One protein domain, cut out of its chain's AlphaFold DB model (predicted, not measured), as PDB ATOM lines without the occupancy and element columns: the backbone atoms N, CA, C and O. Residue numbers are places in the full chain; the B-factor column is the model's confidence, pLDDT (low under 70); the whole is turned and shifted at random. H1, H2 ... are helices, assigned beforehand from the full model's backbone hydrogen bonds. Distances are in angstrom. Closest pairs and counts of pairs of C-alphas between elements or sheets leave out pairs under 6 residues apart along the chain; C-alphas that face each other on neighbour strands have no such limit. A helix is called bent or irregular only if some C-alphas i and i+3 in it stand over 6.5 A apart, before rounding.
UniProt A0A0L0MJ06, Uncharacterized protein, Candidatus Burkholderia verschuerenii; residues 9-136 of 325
ATOM      1  N   GLU A   9      96.081 104.117 101.529       69.06
ATOM      2  CA  GLU A   9      97.371 103.525 101.179       69.06
ATOM      3  C   GLU A   9      97.714 103.734  99.694       69.06
ATOM      4  O   GLU A   9      98.836 104.110  99.356       69.06
ATOM      5  N   GLY A  10      96.728 103.614  98.797       68.00
ATOM      6  CA  GLY A  10      96.904 103.893  97.368       68.00
ATOM      7  C   GLY A  10      97.209 105.364  97.053       68.00
ATOM      8  O   GLY A  10      98.046 105.654  96.192       68.00
ATOM      9  N   ILE A  11      96.566 106.303  97.753       70.94
ATOM     10  CA  ILE A  11      96.832 107.743  97.601       70.94
ATOM     11  C   ILE A  11      98.219 108.082  98.155       70.94
ATOM     12  O   ILE A  11      98.996 108.762  97.483       70.94
ATOM     13  N   PHE A  12      98.555 107.561  99.336       67.25
ATOM     14  CA  PHE A  12      99.849 107.786  99.969       67.25
ATOM     15  C   PHE A  12     101.001 107.200  99.147       67.25
ATOM     16  O   PHE A  12     102.012 107.868  98.953       67.25
ATOM     17  N   ALA A  13     100.835 106.008  98.569       67.50
ATOM     18  CA  ALA A  13     101.837 105.399  97.698       67.50
ATOM     19  C   ALA A  13     102.110 106.246  96.444       67.50
ATOM     20  O   ALA A  13     103.267 106.464  96.090       67.50
ATOM     21  N   ARG A  14     101.061 106.776  95.799       73.19
ATOM     22  CA  ARG A  14     101.200 107.685  94.644       73.19
ATOM     23  C   ARG A  14     101.838 109.017  95.036       73.19
ATOM     24  O   ARG A  14     102.603 109.587  94.261       73.19
ATOM     25  N   PHE A  15     101.524 109.514  96.228       67.31
ATOM     26  CA  PHE A  15     102.101 110.738  96.771       67.31
ATOM     27  C   PHE A  15     103.593 110.570  97.088       67.31
ATOM     28  O   PHE A  15     104.402 111.372  96.630       67.31
ATOM     29  N   ALA A  16     103.972 109.489  97.772       62.97
ATOM     30  CA  ALA A  16     105.359 109.145  98.076       62.97
ATOM     31  C   ALA A  16     106.188 108.905  96.803       62.97
ATOM     32  O   ALA A  16     107.320 109.367  96.712       62.97
ATOM     33  N   GLU A  17     105.614 108.257  95.785       68.12
ATOM     34  CA  GLU A  17     106.285 108.053  94.498       68.12
ATOM     35  C   GLU A  17     106.520 109.370  93.740       68.12
ATOM     36  O   GLU A  17     107.550 109.549  93.090       68.12
ATOM     37  N   LYS A  18     105.579 110.319  93.812       68.25
ATOM     38  CA  LYS A  18     105.770 111.648  93.219       68.25
ATOM     39  C   LYS A  18     106.776 112.481  94.008       68.25
ATOM     40  O   LYS A  18     107.619 113.125  93.393       68.25
ATOM     41  N   LEU A  19     106.724 112.442  95.340       60.03
ATOM     42  CA  LEU A  19     107.656 113.165  96.210       60.03
ATOM     43  C   LEU A  19     109.090 112.647  96.111       60.03
ATOM     44  O   LEU A  19     110.022 113.442  96.170       60.03
ATOM     45  N   SER A  20     109.296 111.341  95.937       61.44
ATOM     46  CA  SER A  20     110.648 110.780  95.842       61.44
ATOM     47  C   SER A  20     111.387 111.199  94.571       61.44
ATOM     48  O   SER A  20     112.617 111.301  94.586       61.44
ATOM     49  N   LYS A  21     110.635 111.511  93.506       70.62
ATOM     50  CA  LYS A  21     111.133 112.054  92.234       70.62
ATOM     51  C   LYS A  21     111.456 113.551  92.296       70.62
ATOM     52  O   LYS A  21     112.080 114.064  91.371       70.62
ATOM     53  N   VAL A  22     111.053 114.258  93.355       65.06
ATOM     54  CA  VAL A  22     111.378 115.680  93.522       65.06
ATOM     55  C   VAL A  22     112.862 115.817  93.856       65.06
ATOM     56  O   VAL A  22     113.385 115.120  94.730       65.06
ATOM     57  N   ASP A  23     113.559 116.714  93.155       69.31
ATOM     58  CA  ASP A  23     114.939 117.068  93.483       69.31
ATOM     59  C   ASP A  23     114.974 117.746  94.861       69.31
ATOM     60  O   ASP A  23     114.236 118.695  95.123       69.31
ATOM     61  N   LEU A  24     115.858 117.272  95.740       68.25
ATOM     62  CA  LEU A  24     116.010 117.806  97.091       68.25
ATOM     63  C   LEU A  24     116.441 119.277  97.035       68.25
ATOM     64  O   LEU A  24     116.010 120.079  97.858       68.25
ATOM     65  N   LYS A  25     117.241 119.642  96.022       68.38
ATOM     66  CA  LYS A  25     117.657 121.028  95.798       68.38
ATOM     67  C   LYS A  25     116.461 121.919  95.476       68.38
ATOM     68  O   LYS A  25     116.362 122.991  96.056       68.38
ATOM     69  N   LEU A  26     115.534 121.462  94.628       70.62
ATOM     70  CA  LEU A  26     114.301 122.191  94.302       70.62
ATOM     71  C   LEU A  26     113.312 122.221  95.474       70.62
ATOM     72  O   LEU A  26     112.684 123.247  95.719       70.62
ATOM     73  N   ALA A  27     113.207 121.128  96.232       66.81
ATOM     74  CA  ALA A  27     112.353 121.044  97.417       66.81
ATOM     75  C   ALA A  27     112.777 122.016  98.528       66.81
ATOM     76  O   ALA A  27     111.941 122.457  99.309       66.81
ATOM     77  N   VAL A  28     114.065 122.357  98.595       69.12
ATOM     78  CA  VAL A  28     114.606 123.344  99.538       69.12
ATOM     79  C   VAL A  28     114.572 124.751  98.939       69.12
ATOM     80  O   VAL A  28     114.157 125.695  99.609       69.12
ATOM     81  N   SER A  29     114.981 124.905  97.677       68.00
ATOM     82  CA  SER A  29     115.151 126.221  97.059       68.00
ATOM     83  C   SER A  29     113.828 126.907  96.738       68.00
ATOM     84  O   SER A  29     113.717 128.108  96.962       68.00
ATOM     85  N   ILE A  30     112.807 126.180  96.272       74.69
ATOM     86  CA  ILE A  30     111.524 126.787  95.890       74.69
ATOM     87  C   ILE A  30     110.829 127.416  97.109       74.69
ATOM     88  O   ILE A  30     110.516 128.607  97.044       74.69
ATOM     89  N   PRO A  31     110.629 126.711  98.244       76.94
ATOM     90  CA  PRO A  31     110.033 127.328  99.427       76.94
ATOM     91  C   PRO A  31     110.877 128.474  99.988       76.94
ATOM     92  O   PRO A  31     110.314 129.477 100.417       76.94
ATOM     93  N   ALA A  32     112.210 128.370  99.925       72.69
ATOM     94  CA  ALA A  32     113.102 129.438 100.366       72.69
ATOM     95  C   ALA A  32     112.974 130.704  99.500       72.69
ATOM     96  O   ALA A  32     112.872 131.803 100.041       72.69
ATOM     97  N   VAL A  33     112.916 130.563  98.171       78.75
ATOM     98  CA  VAL A  33     112.730 131.683  97.228       78.75
ATOM     99  C   VAL A  33     111.342 132.304  97.377       78.75
ATOM    100  O   VAL A  33     111.218 133.531  97.392       78.75
ATOM    101  N   ILE A  34     110.300 131.486  97.545       82.56
ATOM    102  CA  ILE A  34     108.949 131.975  97.844       82.56
ATOM    103  C   ILE A  34     108.964 132.743  99.169       82.56
ATOM    104  O   ILE A  34     108.488 133.873  99.222       82.56
ATOM    105  N   GLY A  35     109.568 132.178 100.215       79.62
ATOM    106  CA  GLY A  35     109.705 132.823 101.519       79.62
ATOM    107  C   GLY A  35     110.441 134.160 101.445       79.62
ATOM    108  O   GLY A  35     109.957 135.153 101.984       79.62
ATOM    109  N   ALA A  36     111.552 134.224 100.705       81.12
ATOM    110  CA  ALA A  36     112.300 135.457 100.461       81.12
ATOM    111  C   ALA A  36     111.458 136.509  99.735       81.12
ATOM    112  O   ALA A  36     111.398 137.659 100.163       81.12
ATOM    113  N   THR A  37     110.754 136.106  98.678       85.75
ATOM    114  CA  THR A  37     109.894 137.007  97.901       85.75
ATOM    115  C   THR A  37     108.757 137.561  98.758       85.75
ATOM    116  O   THR A  37     108.483 138.758  98.730       85.75
ATOM    117  N   VAL A  38     108.128 136.711  99.571       88.06
ATOM    118  CA  VAL A  38     107.056 137.106 100.495       88.06
ATOM    119  C   VAL A  38     107.589 138.026 101.596       88.06
ATOM    120  O   VAL A  38     106.938 139.015 101.924       88.06
ATOM    121  N   ALA A  39     108.787 137.766 102.128       85.50
ATOM    122  CA  ALA A  39     109.416 138.646 103.108       85.50
ATOM    123  C   ALA A  39     109.694 140.039 102.518       85.50
ATOM    124  O   ALA A  39     109.309 141.045 103.111       85.50
ATOM    125  N   VAL A  40     110.263 140.103 101.308       88.50
ATOM    126  CA  VAL A  40     110.509 141.363 100.585       88.50
ATOM    127  C   VAL A  40     109.202 142.096 100.278       88.50
ATOM    128  O   VAL A  40     109.122 143.307 100.481       88.50
ATOM    129  N   ALA A  41     108.154 141.386  99.854       88.00
ATOM    130  CA  ALA A  41     106.833 141.976  99.649       88.00
ATOM    131  C   ALA A  41     106.267 142.565 100.952       88.00
ATOM    132  O   ALA A  41     105.695 143.651 100.943       88.00
ATOM    133  N   GLY A  42     106.482 141.894 102.086       84.88
ATOM    134  CA  GLY A  42     106.144 142.422 103.403       84.88
ATOM    135  C   GLY A  42     106.921 143.694 103.763       84.88
ATOM    136  O   GLY A  42     106.339 144.617 104.326       84.88
ATOM    137  N   CYS A  43     108.204 143.794 103.406       87.94
ATOM    138  CA  CYS A  43     108.974 145.035 103.569       87.94
ATOM    139  C   CYS A  43     108.446 146.159 102.666       87.94
ATOM    140  O   CYS A  43     108.351 147.304 103.098       87.94
ATOM    141  N   ALA A  44     108.060 145.840 101.428       89.31
ATOM    142  CA  ALA A  44     107.482 146.810 100.503       89.31
ATOM    143  C   ALA A  44     106.117 147.329 100.985       89.31
ATOM    144  O   ALA A  44     105.857 148.526 100.890       89.31
ATOM    145  N   LEU A  45     105.269 146.456 101.542       89.19
ATOM    146  CA  LEU A  45     103.994 146.843 102.161       89.19
ATOM    147  C   LEU A  45     104.204 147.753 103.372       89.19
ATOM    148  O   LEU A  45     103.496 148.745 103.515       89.19
ATOM    149  N   GLU A  46     105.196 147.443 104.207       89.62
ATOM    150  CA  GLU A  46     105.566 148.274 105.353       89.62
ATOM    151  C   GLU A  46     106.027 149.664 104.895       89.62
ATOM    152  O   GLU A  46     105.478 150.672 105.330       89.62
ATOM    153  N   ALA A  47     106.951 149.727 103.930       88.12
ATOM    154  CA  ALA A  47     107.440 150.986 103.372       88.12
ATOM    155  C   ALA A  47     106.328 151.794 102.682       88.12
ATOM    156  O   ALA A  47     106.289 153.019 102.794       88.12
ATOM    157  N   HIS A  48     105.408 151.126 101.983       90.88
ATOM    158  CA  HIS A  48     104.266 151.781 101.350       90.88
ATOM    159  C   HIS A  48     103.278 152.335 102.386       90.88
ATOM    160  O   HIS A  48     102.799 153.458 102.230       90.88
ATOM    161  N   GLY A  49     103.020 151.583 103.460       86.00
ATOM    162  CA  GLY A  49     102.208 152.020 104.594       86.00
ATOM    163  C   GLY A  49     102.825 153.217 105.317       86.00
ATOM    164  O   GLY A  49     102.157 154.239 105.477       86.00
ATOM    165  N   GLU A  50     104.117 153.150 105.658       89.50
ATOM    166  CA  GLU A  50     104.852 154.266 106.272       89.50
ATOM    167  C   GLU A  50     104.847 155.511 105.376       89.50
ATOM    168  O   GLU A  50     104.626 156.620 105.862       89.50
ATOM    169  N   LEU A  51     105.027 155.346 104.061       89.44
ATOM    170  CA  LEU A  51     104.957 156.454 103.108       89.44
ATOM    171  C   LEU A  51     103.549 157.066 103.045       89.44
ATOM    172  O   LEU A  51     103.421 158.284 102.917       89.44
ATOM    173  N   GLY A  52     102.497 156.250 103.136       88.81
ATOM    174  CA  GLY A  52     101.113 156.719 103.228       88.81
ATOM    175  C   GLY A  52     100.875 157.551 104.488       88.81
ATOM    176  O   GLY A  52     100.363 158.668 104.404       88.81
ATOM    177  N   VAL A  53     101.325 157.057 105.645       88.81
ATOM    178  CA  VAL A  53     101.250 157.788 106.921       88.81
ATOM    179  C   VAL A  53     102.060 159.086 106.856       88.81
ATOM    180  O   VAL A  53     101.572 160.128 107.283       88.81
ATOM    181  N   LEU A  54     103.248 159.065 106.249       89.94
ATOM    182  CA  LEU A  54     104.081 160.255 106.074       89.94
ATOM    183  C   LEU A  54     103.401 161.311 105.195       89.94
ATOM    184  O   LEU A  54     103.415 162.493 105.534       89.94
ATOM    185  N   LYS A  55     102.791 160.897 104.077       88.56
ATOM    186  CA  LYS A  55     102.111 161.804 103.139       88.56
ATOM    187  C   LYS A  55     100.876 162.470 103.744       88.56
ATOM    188  O   LYS A  55     100.603 163.618 103.410       88.56
ATOM    189  N   HIS A  56     100.136 161.765 104.597       88.81
ATOM    190  CA  HIS A  56      98.857 162.251 105.127       88.81
ATOM    191  C   HIS A  56      98.936 162.810 106.554       88.81
ATOM    192  O   HIS A  56      98.161 163.699 106.891       88.81
ATOM    193  N   GLY A  57      99.853 162.313 107.385       84.38
ATOM    194  CA  GLY A  57      99.984 162.680 108.800       84.38
ATOM    195  C   GLY A  57     101.343 163.274 109.185       84.38
ATOM    196  O   GLY A  57     101.536 163.667 110.336       84.38
ATOM    197  N   GLY A  58     102.290 163.356 108.247       90.69
ATOM    198  CA  GLY A  58     103.628 163.883 108.496       90.69
ATOM    199  C   GLY A  58     104.477 162.995 109.413       90.69
ATOM    200  O   GLY A  58     104.132 161.865 109.751       90.69
ATOM    201  N   ILE A  59     105.632 163.523 109.821       89.75
ATOM    202  CA  ILE A  59     106.644 162.779 110.593       89.75
ATOM    203  C   ILE A  59     106.134 162.375 111.984       89.75
ATOM    204  O   ILE A  59     106.440 161.283 112.456       89.75
ATOM    205  N   ALA A  60     105.315 163.213 112.624       89.88
ATOM    206  CA  ALA A  60     104.764 162.918 113.945       89.88
ATOM    207  C   ALA A  60     103.855 161.675 113.933       89.88
ATOM    208  O   ALA A  60     103.941 160.850 114.840       89.88
ATOM    209  N   ALA A  61     103.043 161.497 112.884       87.06
ATOM    210  CA  ALA A  61     102.187 160.321 112.736       87.06
ATOM    211  C   ALA A  61     102.995 159.040 112.472       87.06
ATOM    212  O   ALA A  61     102.640 157.976 112.974       87.06
ATOM    213  N   VAL A  62     104.106 159.140 111.733       88.38
ATOM    214  CA  VAL A  62     105.022 158.007 111.522       88.38
ATOM    215  C   VAL A  62     105.692 157.597 112.832       88.38
ATOM    216  O   VAL A  62     105.795 156.405 113.109       88.38
ATOM    217  N   ASN A  63     106.114 158.557 113.658       90.00
ATOM    218  CA  ASN A  63     106.695 158.254 114.967       90.00
ATOM    219  C   ASN A  63     105.663 157.612 115.899       90.00
ATOM    220  O   ASN A  63     105.945 156.565 116.467       90.00
ATOM    221  N   ALA A  64     104.440 158.150 115.957       88.56
ATOM    222  CA  ALA A  64     103.360 157.552 116.739       88.56
ATOM    223  C   ALA A  64     103.032 156.123 116.273       88.56
ATOM    224  O   ALA A  64     102.827 155.236 117.095       88.56
ATOM    225  N   TYR A  65     103.033 155.871 114.960       87.69
ATOM    226  CA  TYR A  65     102.914 154.518 114.419       87.69
ATOM    227  C   TYR A  65     104.054 153.612 114.903       87.69
ATOM    228  O   TYR A  65     103.791 152.525 115.414       87.69
ATOM    229  N   LYS A  66     105.310 154.063 114.818       87.94
ATOM    230  CA  LYS A  66     106.480 153.292 115.276       87.94
ATOM    231  C   LYS A  66     106.444 153.008 116.775       87.94
ATOM    232  O   LYS A  66     106.830 151.914 117.173       87.94
ATOM    233  N   ASP A  67     105.892 153.913 117.577       88.69
ATOM    234  CA  ASP A  67     105.694 153.704 119.014       88.69
ATOM    235  C   ASP A  67     104.668 152.595 119.309       88.69
ATOM    236  O   ASP A  67     104.753 151.924 120.339       88.69
ATOM    237  N   THR A  68     103.719 152.336 118.397       84.69
ATOM    238  CA  THR A  68     102.792 151.192 118.519       84.69
ATOM    239  C   THR A  68     103.412 149.848 118.135       84.69
ATOM    240  O   THR A  68     102.850 148.794 118.455       84.69
ATOM    241  N   LEU A  69     104.575 149.848 117.473       85.06
ATOM    242  CA  LEU A  69     105.249 148.626 117.051       85.06
ATOM    243  C   LEU A  69     106.010 148.007 118.224       85.06
ATOM    244  O   LEU A  69     107.154 148.341 118.522       85.06
ATOM    245  N   VAL A  70     105.372 147.041 118.879       79.62
ATOM    246  CA  VAL A  70     106.018 146.232 119.916       79.62
ATOM    247  C   VAL A  70     107.107 145.359 119.286       79.62
ATOM    248  O   VAL A  70     106.840 144.593 118.356       79.62
ATOM    249  N   GLN A  71     108.327 145.432 119.819       80.75
ATOM    250  CA  GLN A  71     109.402 144.523 119.429       80.75
ATOM    251  C   GLN A  71     109.214 143.167 120.107       80.75
ATOM    252  O   GLN A  71     109.212 143.061 121.332       80.75
ATOM    253  N   TYR A  72     109.070 142.121 119.297       83.31
ATOM    254  CA  TYR A  72     108.963 140.747 119.773       83.31
ATOM    255  C   TYR A  72     110.267 139.989 119.512       83.31
ATOM    256  O   TYR A  72     110.886 140.182 118.460       83.31
ATOM    257  N   PRO A  73     110.659 139.057 120.398       88.75
ATOM    258  CA  PRO A  73     111.662 138.052 120.069       88.75
ATOM    259  C   PRO A  73     111.270 137.303 118.790       88.75
ATOM    260  O   PRO A  73     110.088 137.034 118.568       88.75
ATOM    261  N   PHE A  74     112.250 136.914 117.968       84.19
ATOM    262  CA  PHE A  74     112.005 136.368 116.624       84.19
ATOM    263  C   PHE A  74     110.988 135.212 116.591       84.19
ATOM    264  O   PHE A  74     110.100 135.190 115.740       84.19
ATOM    265  N   GLY A  75     111.048 134.281 117.550       84.31
ATOM    266  CA  GLY A  75     110.084 133.179 117.634       84.31
ATOM    267  C   GLY A  75     108.645 133.639 117.905       84.31
ATOM    268  O   GLY A  75     107.699 133.126 117.305       84.31
ATOM    269  N   GLU A  76     108.462 134.642 118.765       87.50
ATOM    270  CA  GLU A  76     107.139 135.197 119.056       87.50
ATOM    271  C   GLU A  76     106.631 136.092 117.920       87.50
ATOM    272  O   GLU A  76     105.442 136.050 117.599       87.50
ATOM    273  N   PHE A  77     107.531 136.820 117.255       88.06
ATOM    274  CA  PHE A  77     107.243 137.546 116.020       88.06
ATOM    275  C   PHE A  77     106.684 136.609 114.940       88.06
ATOM    276  O   PHE A  77     105.622 136.886 114.380       88.06
ATOM    277  N   LEU A  78     107.336 135.465 114.699       88.88
ATOM    278  CA  LEU A  78     106.856 134.463 113.742       88.88
ATOM    279  C   LEU A  78     105.473 133.936 114.122       88.88
ATOM    280  O   LEU A  78     104.571 133.917 113.285       88.88
ATOM    281  N   ARG A  79     105.282 133.546 115.388       90.00
ATOM    282  CA  ARG A  79     104.002 133.017 115.873       90.00
ATOM    283  C   ARG A  79     102.870 134.029 115.685       90.00
ATOM    284  O   ARG A  79     101.855 133.713 115.069       90.00
ATOM    285  N   ARG A  80     103.046 135.258 116.176       86.38
ATOM    286  CA  ARG A  80     102.026 136.312 116.077       86.38
ATOM    287  C   ARG A  80     101.782 136.741 114.634       86.38
ATOM    288  O   ARG A  80     100.642 137.028 114.281       86.38
ATOM    289  N   GLY A  81     102.816 136.744 113.796       86.75
ATOM    290  CA  GLY A  81     102.689 137.081 112.383       86.75
ATOM    291  C   GLY A  81     101.975 136.014 111.553       86.75
ATOM    292  O   GLY A  81     101.176 136.340 110.675       86.75
ATOM    293  N   LEU A  82     102.172 134.732 111.876       86.75
ATOM    294  CA  LEU A  82     101.377 133.638 111.311       86.75
ATOM    295  C   LEU A  82      99.902 133.760 111.720       86.75
ATOM    296  O   LEU A  82      99.024 133.629 110.865       86.75
ATOM    297  N   GLU A  83      99.642 134.106 112.985       89.50
ATOM    298  CA  GLU A  83      98.302 134.372 113.529       89.50
ATOM    299  C   GLU A  83      97.658 135.673 113.007       89.50
ATOM    300  O   GLU A  83      96.475 135.901 113.255       89.50
ATOM    301  N   GLY A  84      98.398 136.528 112.289       87.62
ATOM    302  CA  GLY A  84      97.882 137.793 111.755       87.62
ATOM    303  C   GLY A  84      97.730 138.909 112.795       87.62
ATOM    304  O   GLY A  84      96.951 139.834 112.589       87.62
ATOM    305  N   LYS A  85      98.436 138.817 113.927       89.44
ATOM    306  CA  LYS A  85      98.272 139.695 115.099       89.44
ATOM    307  C   LYS A  85      99.358 140.762 115.240       89.44
ATOM    308  O   LYS A  85      99.417 141.423 116.276       89.44
ATOM    309  N   LEU A  86     100.253 140.912 114.262       86.75
ATOM    310  CA  LEU A  86     101.254 141.978 114.312       86.75
ATOM    311  C   LEU A  86     100.601 143.322 113.957       86.75
ATOM    312  O   LEU A  86      99.930 143.401 112.927       86.75
ATOM    313  N   PRO A  87     100.806 144.375 114.771       84.50
ATOM    314  CA  PRO A  87     100.215 145.697 114.562       84.50
ATOM    315  C   PRO A  87     100.985 146.520 113.514       84.50
ATOM    316  O   PRO A  87     101.135 147.726 113.669       84.50
ATOM    317  N   SER A  88     101.507 145.878 112.465       85.81
ATOM    318  CA  SER A  88     102.277 146.538 111.406       85.81
ATOM    319  C   SER A  88     101.684 146.254 110.027       85.81
ATOM    320  O   SER A  88     101.070 145.203 109.809       85.81
ATOM    321  N   PHE A  89     101.859 147.186 109.086       86.25
ATOM    322  CA  PHE A  89     101.264 147.102 107.746       86.25
ATOM    323  C   PHE A  89     101.726 145.867 106.956       86.25
ATOM    324  O   PHE A  89     100.939 145.251 106.239       86.25
ATOM    325  N   GLY A  90     102.999 145.492 107.086       86.06
ATOM    326  CA  GLY A  90     103.629 144.391 106.360       86.06
ATOM    327  C   GLY A  90     104.156 143.252 107.233       86.06
ATOM    328  O   GLY A  90     104.552 142.213 106.704       86.06
ATOM    329  N   GLY A  91     104.148 143.390 108.558       86.12
ATOM    330  CA  GLY A  91     104.827 142.490 109.497       86.12
ATOM    331  C   GLY A  91     104.281 141.067 109.487       86.12
ATOM    332  O   GLY A  91     105.055 140.113 109.520       86.12
ATOM    333  N   ASN A  92     102.962 140.896 109.341       89.12
ATOM    334  CA  ASN A  92     102.351 139.568 109.183       89.12
ATOM    335  C   ASN A  92     102.867 138.858 107.918       89.12
ATOM    336  O   ASN A  92     103.159 137.661 107.934       89.12
ATOM    337  N   THR A  93     103.028 139.603 106.824       87.94
ATOM    338  CA  THR A  93     103.560 139.092 105.555       87.94
ATOM    339  C   THR A  93     105.050 138.772 105.676       87.94
ATOM    340  O   THR A  93     105.473 137.703 105.243       87.94
ATOM    341  N   GLN A  94     105.831 139.625 106.348       88.38
ATOM    342  CA  GLN A  94     107.249 139.370 106.624       88.38
ATOM    343  C   GLN A  94     107.440 138.094 107.452       88.38
ATOM    344  O   GLN A  94     108.203 137.213 107.063       88.38
ATOM    345  N   ALA A  95     106.695 137.947 108.551       87.12
ATOM    346  CA  ALA A  95     106.741 136.770 109.415       87.12
ATOM    347  C   ALA A  95     106.385 135.475 108.668       87.12
ATOM    348  O   ALA A  95     107.059 134.459 108.832       87.12
ATOM    349  N   ARG A  96     105.371 135.515 107.795       85.31
ATOM    350  CA  ARG A  96     105.040 134.390 106.906       85.31
ATOM    351  C   ARG A  96     106.197 134.072 105.964       85.31
ATOM    352  O   ARG A  96     106.577 132.911 105.858       85.31
ATOM    353  N   GLY A  97     106.787 135.085 105.330       81.44
ATOM    354  CA  GLY A  97     107.953 134.921 104.461       81.44
ATOM    355  C   GLY A  97     109.135 134.260 105.172       81.44
ATOM    356  O   GLY A  97     109.685 133.279 104.675       81.44
ATOM    357  N   PHE A  98     109.462 134.710 106.386       85.44
ATOM    358  CA  PHE A  98     110.509 134.099 107.208       85.44
ATOM    359  C   PHE A  98     110.175 132.666 107.636       85.44
ATOM    360  O   PHE A  98     111.043 131.798 107.577       85.44
ATOM    361  N   ALA A  99     108.924 132.373 108.001       82.81
ATOM    362  CA  ALA A  99     108.502 131.008 108.307       82.81
ATOM    363  C   ALA A  99     108.658 130.077 107.088       82.81
ATOM    364  O   ALA A  99     109.169 128.964 107.219       82.81
ATOM    365  N   PHE A 100     108.297 130.548 105.891       78.25
ATOM    366  CA  PHE A 100     108.518 129.815 104.640       78.25
ATOM    367  C   PHE A 100     109.997 129.682 104.273       78.25
ATOM    368  O   PHE A 100     110.373 128.700 103.648       78.25
ATOM    369  N   MET A 101     110.846 130.625 104.672       77.75
ATOM    370  CA  MET A 101     112.283 130.551 104.420       77.75
ATOM    371  C   MET A 101     112.998 129.581 105.367       77.75
ATOM    372  O   MET A 101     113.924 128.897 104.948       77.75
ATOM    373  N   VAL A 102     112.579 129.509 106.634       77.69
ATOM    374  CA  VAL A 102     113.288 128.743 107.673       77.69
ATOM    375  C   VAL A 102     112.677 127.358 107.883       77.69
ATOM    376  O   VAL A 102     113.398 126.365 107.919       77.69
ATOM    377  N   ALA A 103     111.353 127.260 108.007       73.06
ATOM    378  CA  ALA A 103     110.692 126.009 108.377       73.06
ATOM    379  C   ALA A 103     110.306 125.164 107.155       73.06
ATOM    380  O   ALA A 103     110.489 123.946 107.159       73.06
ATOM    381  N   ALA A 104     109.796 125.790 106.090       70.19
ATOM    382  CA  ALA A 104     109.306 125.044 104.931       70.19
ATOM    383  C   ALA A 104     110.389 124.224 104.199       70.19
ATOM    384  O   ALA A 104     110.067 123.108 103.785       70.19
ATOM    385  N   PRO A 105     111.661 124.663 104.073       71.12
ATOM    386  CA  PRO A 105     112.692 123.852 103.432       71.12
ATOM    387  C   PRO A 105     113.068 122.628 104.267       71.12
ATOM    388  O   PRO A 105     113.293 121.560 103.704       71.12
ATOM    389  N   ILE A 106     113.063 122.745 105.602       71.75
ATOM    390  CA  ILE A 106     113.317 121.623 106.519       71.75
ATOM    391  C   ILE A 106     112.208 120.578 106.379       71.75
ATOM    392  O   ILE A 106     112.486 119.398 106.169       71.75
ATOM    393  N   VAL A 107     110.946 121.015 106.425       70.12
ATOM    394  CA  VAL A 107     109.785 120.125 106.268       70.12
ATOM    395  C   VAL A 107     109.770 119.480 104.879       70.12
ATOM    396  O   VAL A 107     109.485 118.288 104.753       70.12
ATOM    397  N   SER A 108     110.131 120.231 103.839       64.69
ATOM    398  CA  SER A 108     110.179 119.732 102.459       64.69
ATOM    399  C   SER A 108     111.314 118.723 102.262       64.69
ATOM    400  O   SER A 108     111.088 117.653 101.699       64.69
ATOM    401  N   ALA A 109     112.509 118.996 102.794       67.06
ATOM    402  CA  ALA A 109     113.640 118.071 102.759       67.06
ATOM    403  C   ALA A 109     113.356 116.782 103.543       67.06
ATOM    404  O   ALA A 109     113.646 115.690 103.048       67.06
ATOM    405  N   ALA A 110     112.743 116.888 104.728       66.88
ATOM    406  CA  ALA A 110     112.324 115.734 105.518       66.88
ATOM    407  C   ALA A 110     111.279 114.894 104.766       66.88
ATOM    408  O   ALA A 110     111.423 113.678 104.662       66.88
ATOM    409  N   SER A 111     110.282 115.540 104.155       64.81
ATOM    410  CA  SER A 111     109.225 114.863 103.389       64.81
ATOM    411  C   SER A 111     109.770 114.133 102.159       64.81
ATOM    412  O   SER A 111     109.402 112.986 101.910       64.81
ATOM    413  N   VAL A 112     110.686 114.758 101.410       69.06
ATOM    414  CA  VAL A 112     111.344 114.126 100.252       69.06
ATOM    415  C   VAL A 112     112.255 112.981 100.694       69.06
ATOM    416  O   VAL A 112     112.259 111.926 100.060       69.06
ATOM    417  N   SER A 113     112.992 113.142 101.796       66.25
ATOM    418  CA  SER A 113     113.873 112.091 102.324       66.25
ATOM    419  C   SER A 113     113.079 110.872 102.792       66.25
ATOM    420  O   SER A 113     113.415 109.745 102.428       66.25
ATOM    421  N   LEU A 114     111.972 111.090 103.508       64.06
ATOM    422  CA  LEU A 114     111.049 110.029 103.909       64.06
ATOM    423  C   LEU A 114     110.420 109.350 102.687       64.06
ATOM    424  O   LEU A 114     110.419 108.124 102.601       64.06
ATOM    425  N   ALA A 115     109.957 110.120 101.701       65.44
ATOM    426  CA  ALA A 115     109.389 109.577 100.470       65.44
ATOM    427  C   ALA A 115     110.398 108.719  99.682       65.44
ATOM    428  O   ALA A 115     110.054 107.639  99.197       65.44
ATOM    429  N   ARG A 116     111.666 109.149  99.589       70.69
ATOM    430  CA  ARG A 116     112.748 108.347  98.993       70.69
ATOM    431  C   ARG A 116     113.025 107.079  99.793       70.69
ATOM    432  O   ARG A 116     113.145 106.022  99.182       70.69
ATOM    433  N   GLY A 117     113.041 107.161 101.125       64.06
ATOM    434  CA  GLY A 117     113.167 106.000 102.009       64.06
ATOM    435  C   GLY A 117     112.071 104.958 101.766       64.06
ATOM    436  O   GLY A 117     112.372 103.791 101.527       64.06
ATOM    437  N   PHE A 118     110.804 105.387 101.705       66.00
ATOM    438  CA  PHE A 118     109.674 104.504 101.388       66.00
ATOM    439  C   PHE A 118     109.766 103.898  99.982       66.00
ATOM    440  O   PHE A 118     109.484 102.714  99.797       66.00
ATOM    441  N   THR A 119     110.187 104.679  98.986       66.12
ATOM    442  CA  THR A 119     110.329 104.179  97.608       66.12
ATOM    443  C   THR A 119     111.480 103.171  97.498       66.12
ATOM    444  O   THR A 119     111.341 102.154  96.820       66.12
ATOM    445  N   GLY A 120     112.590 103.411  98.204       62.50
ATOM    446  CA  GLY A 120     113.730 102.498  98.291       62.50
ATOM    447  C   GLY A 120     113.378 101.181  98.980       62.50
ATOM    448  O   GLY A 120     113.680 100.120  98.442       62.50
ATOM    449  N   LEU A 121     112.656 101.235 100.103       57.59
ATOM    450  CA  LEU A 121     112.135 100.045 100.786       57.59
ATOM    451  C   LEU A 121     111.194  99.241  99.885       57.59
ATOM    452  O   LEU A 121     111.326  98.025  99.784       57.59
ATOM    453  N   LYS A 122     110.286  99.913  99.167       67.06
ATOM    454  CA  LYS A 122     109.381  99.255  98.217       67.06
ATOM    455  C   LYS A 122     110.141  98.582  97.070       67.06
ATOM    456  O   LYS A 122     109.800  97.463  96.696       67.06
ATOM    457  N   LYS A 123     111.168  99.240  96.525       68.69
ATOM    458  CA  LYS A 123     112.018  98.676  95.467       68.69
ATOM    459  C   LYS A 123     112.826  97.480  95.977       68.69
ATOM    460  O   LYS A 123     112.848  96.458  95.310       68.69
ATOM    461  N   MET A 124     113.394  97.572  97.178       65.38
ATOM    462  CA  MET A 124     114.118  96.470  97.818       65.38
ATOM    463  C   MET A 124     113.204  95.264  98.080       65.38
ATOM    464  O   MET A 124     113.602  94.130  97.838       65.38
ATOM    465  N   LEU A 125     111.964  95.495  98.523       62.38
ATOM    466  CA  LEU A 125     110.962  94.440  98.701       62.38
ATOM    467  C   LEU A 125     110.558  93.798  97.367       62.38
ATOM    468  O   LEU A 125     110.411  92.581  97.303       62.38
ATOM    469  N   ALA A 126     110.414  94.592  96.303       67.69
ATOM    470  CA  ALA A 126     110.112  94.082  94.968       67.69
ATOM    471  C   ALA A 126     111.280  93.273  94.377       67.69
ATOM    472  O   ALA A 126     111.064  92.169  93.894       67.69
ATOM    473  N   GLU A 127     112.515  93.772  94.476       71.06
ATOM    474  CA  GLU A 127     113.722  93.062  94.027       71.06
ATOM    475  C   GLU A 127     113.959  91.781  94.827       71.06
ATOM    476  O   GLU A 127     114.303  90.752  94.254       71.06
ATOM    477  N   ARG A 128     113.726  91.802  96.146       64.12
ATOM    478  CA  ARG A 128     113.792  90.596  96.980       64.12
ATOM    479  C   ARG A 128     112.696  89.599  96.600       64.12
ATOM    480  O   ARG A 128     112.958  88.406  96.583       64.12
ATOM    481  N   GLY A 129     111.502  90.079  96.256       60.66
ATOM    482  CA  GLY A 129     110.410  89.247  95.751       60.66
ATOM    483  C   GLY A 129     110.706  88.602  94.394       60.66
ATOM    484  O   GLY A 129     110.367  87.439  94.197       60.66
ATOM    485  N   GLU A 130     111.361  89.321  93.478       69.06
ATOM    486  CA  GLU A 130     111.780  88.775  92.178       69.06
ATOM    487  C   GLU A 130     112.946  87.790  92.317       69.06
ATOM    488  O   GLU A 130     112.868  86.700  91.762       69.06
ATOM    489  N   ARG A 131     113.950  88.075  93.157       63.47
ATOM    490  CA  ARG A 131     115.023  87.107  93.463       63.47
ATOM    491  C   ARG A 131     114.481  85.823  94.076       63.47
ATOM    492  O   ARG A 131     114.836  84.743  93.638       63.47
ATOM    493  N   LEU A 132     113.537  85.929  95.012       58.81
ATOM    494  CA  LEU A 132     112.871  84.753  95.579       58.81
ATOM    495  C   LEU A 132     112.068  83.964  94.529       58.81
ATOM    496  O   LEU A 132     111.905  82.755  94.674       58.81
ATOM    497  N   ARG A 133     111.562  84.611  93.472       58.84
ATOM    498  CA  ARG A 133     110.908  83.924  92.344       58.84
ATOM    499  C   ARG A 133     111.903  83.251  91.409       58.84
ATOM    500  O   ARG A 133     111.589  82.180  90.892       58.84
ATOM    501  N   GLU A 134     113.049  83.872  91.167       64.69
ATOM    502  CA  GLU A 134     114.140  83.301  90.373       64.69
ATOM    503  C   GLU A 134     114.766  82.106  91.099       64.69
ATOM    504  O   GLU A 134     114.797  81.019  90.529       64.69
ATOM    505  N   ASP A 135     115.077  82.237  92.391       61.28
ATOM    506  CA  ASP A 135     115.544  81.140  93.250       61.28
ATOM    507  C   ASP A 135     114.517  79.994  93.301       61.28
ATOM    508  O   ASP A 135     114.866  78.815  93.217       61.28
ATOM    509  N   ALA A 136     113.219  80.316  93.376       57.16
ATOM    510  CA  ALA A 136     112.164  79.307  93.312       57.16
ATOM    511  C   ALA A 136     112.127  78.591  91.948       57.16
ATOM    512  O   ALA A 136     111.903  77.383  91.903       57.16
TER     513      ALA A 136
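This is residues 9 to 136 of the 325 residues of an uncharacterized protein of Candidatus Burkholderia verschuerenii (UniProt A0A0L0MJ06). A long rod is built on two long bent helices, H2 and H4, which run side by side in opposite directions over part of their lengths. At one end H2b folds back from H2a and the chain returns to H3, packed steeply across H4a; farther along, H1 packs steeply across H4b, and residues 123 to 136 of H4 stick out. The printed part has 128 residues with four named helices, H1 to H4 in order, and no named strand: all helix. It is extended, with a radius of gyration of the C-alphas of 23.4 A and spans of 86 by 21 by 21 A.

H1, residues 9 to 20, begins at C-alpha 9 (97.371, 103.525, 101.179) and is 16.0 A long. H2, residues 24 to 68, was assigned as one helix by its hydrogen bonds but is bent, with C-alphas 56 and 59 9.5 A apart: arm H2a, residues 24 to 56, is 48.3 A long, and arm H2b, residues 59 to 68, 14.6 A. H3, residues 74 to 82, is 12.2 A long. H4, residues 91 to 136, likewise one helix by its hydrogen bonds, is bent, with C-alphas 102 and 105 6.5 A apart: H4a, residues 91 to 102, is 16.2 A long, and H4b, residues 105 to 136, is 45.7 A and ends at C-alpha 136 (112.164, 79.307, 93.312).

The hub is H4. H4a touches H2a, whose residues 31 to 46 alone take part, at a shallow tilt of 16 degrees, opposite ways; the closest C-alphas, of Gly 35 and Gly 97, are 4.0 A apart. H3 touches H4a at a steep tilt of 66 degrees, closest at the C-alphas of Gly 81 and Asn 92, 4.1 A. Residues 16 to 20 of H1 touch H4b, closest at the C-alphas of Ser 20 and Arg 116, 4.5 A. Every O i to N i+4 pair is within hydrogen-bond range in H1, H2b, H3, H4a and H4b, and 28 of 29 in H2a.

The C-alphas of Ala 60 and Ala 136, the two farthest apart, are 86.4 A apart. The printed part has no cut and no long link. Its mean pLDDT is 77.5, with 44 residues under 70, among them residues 128 to 136.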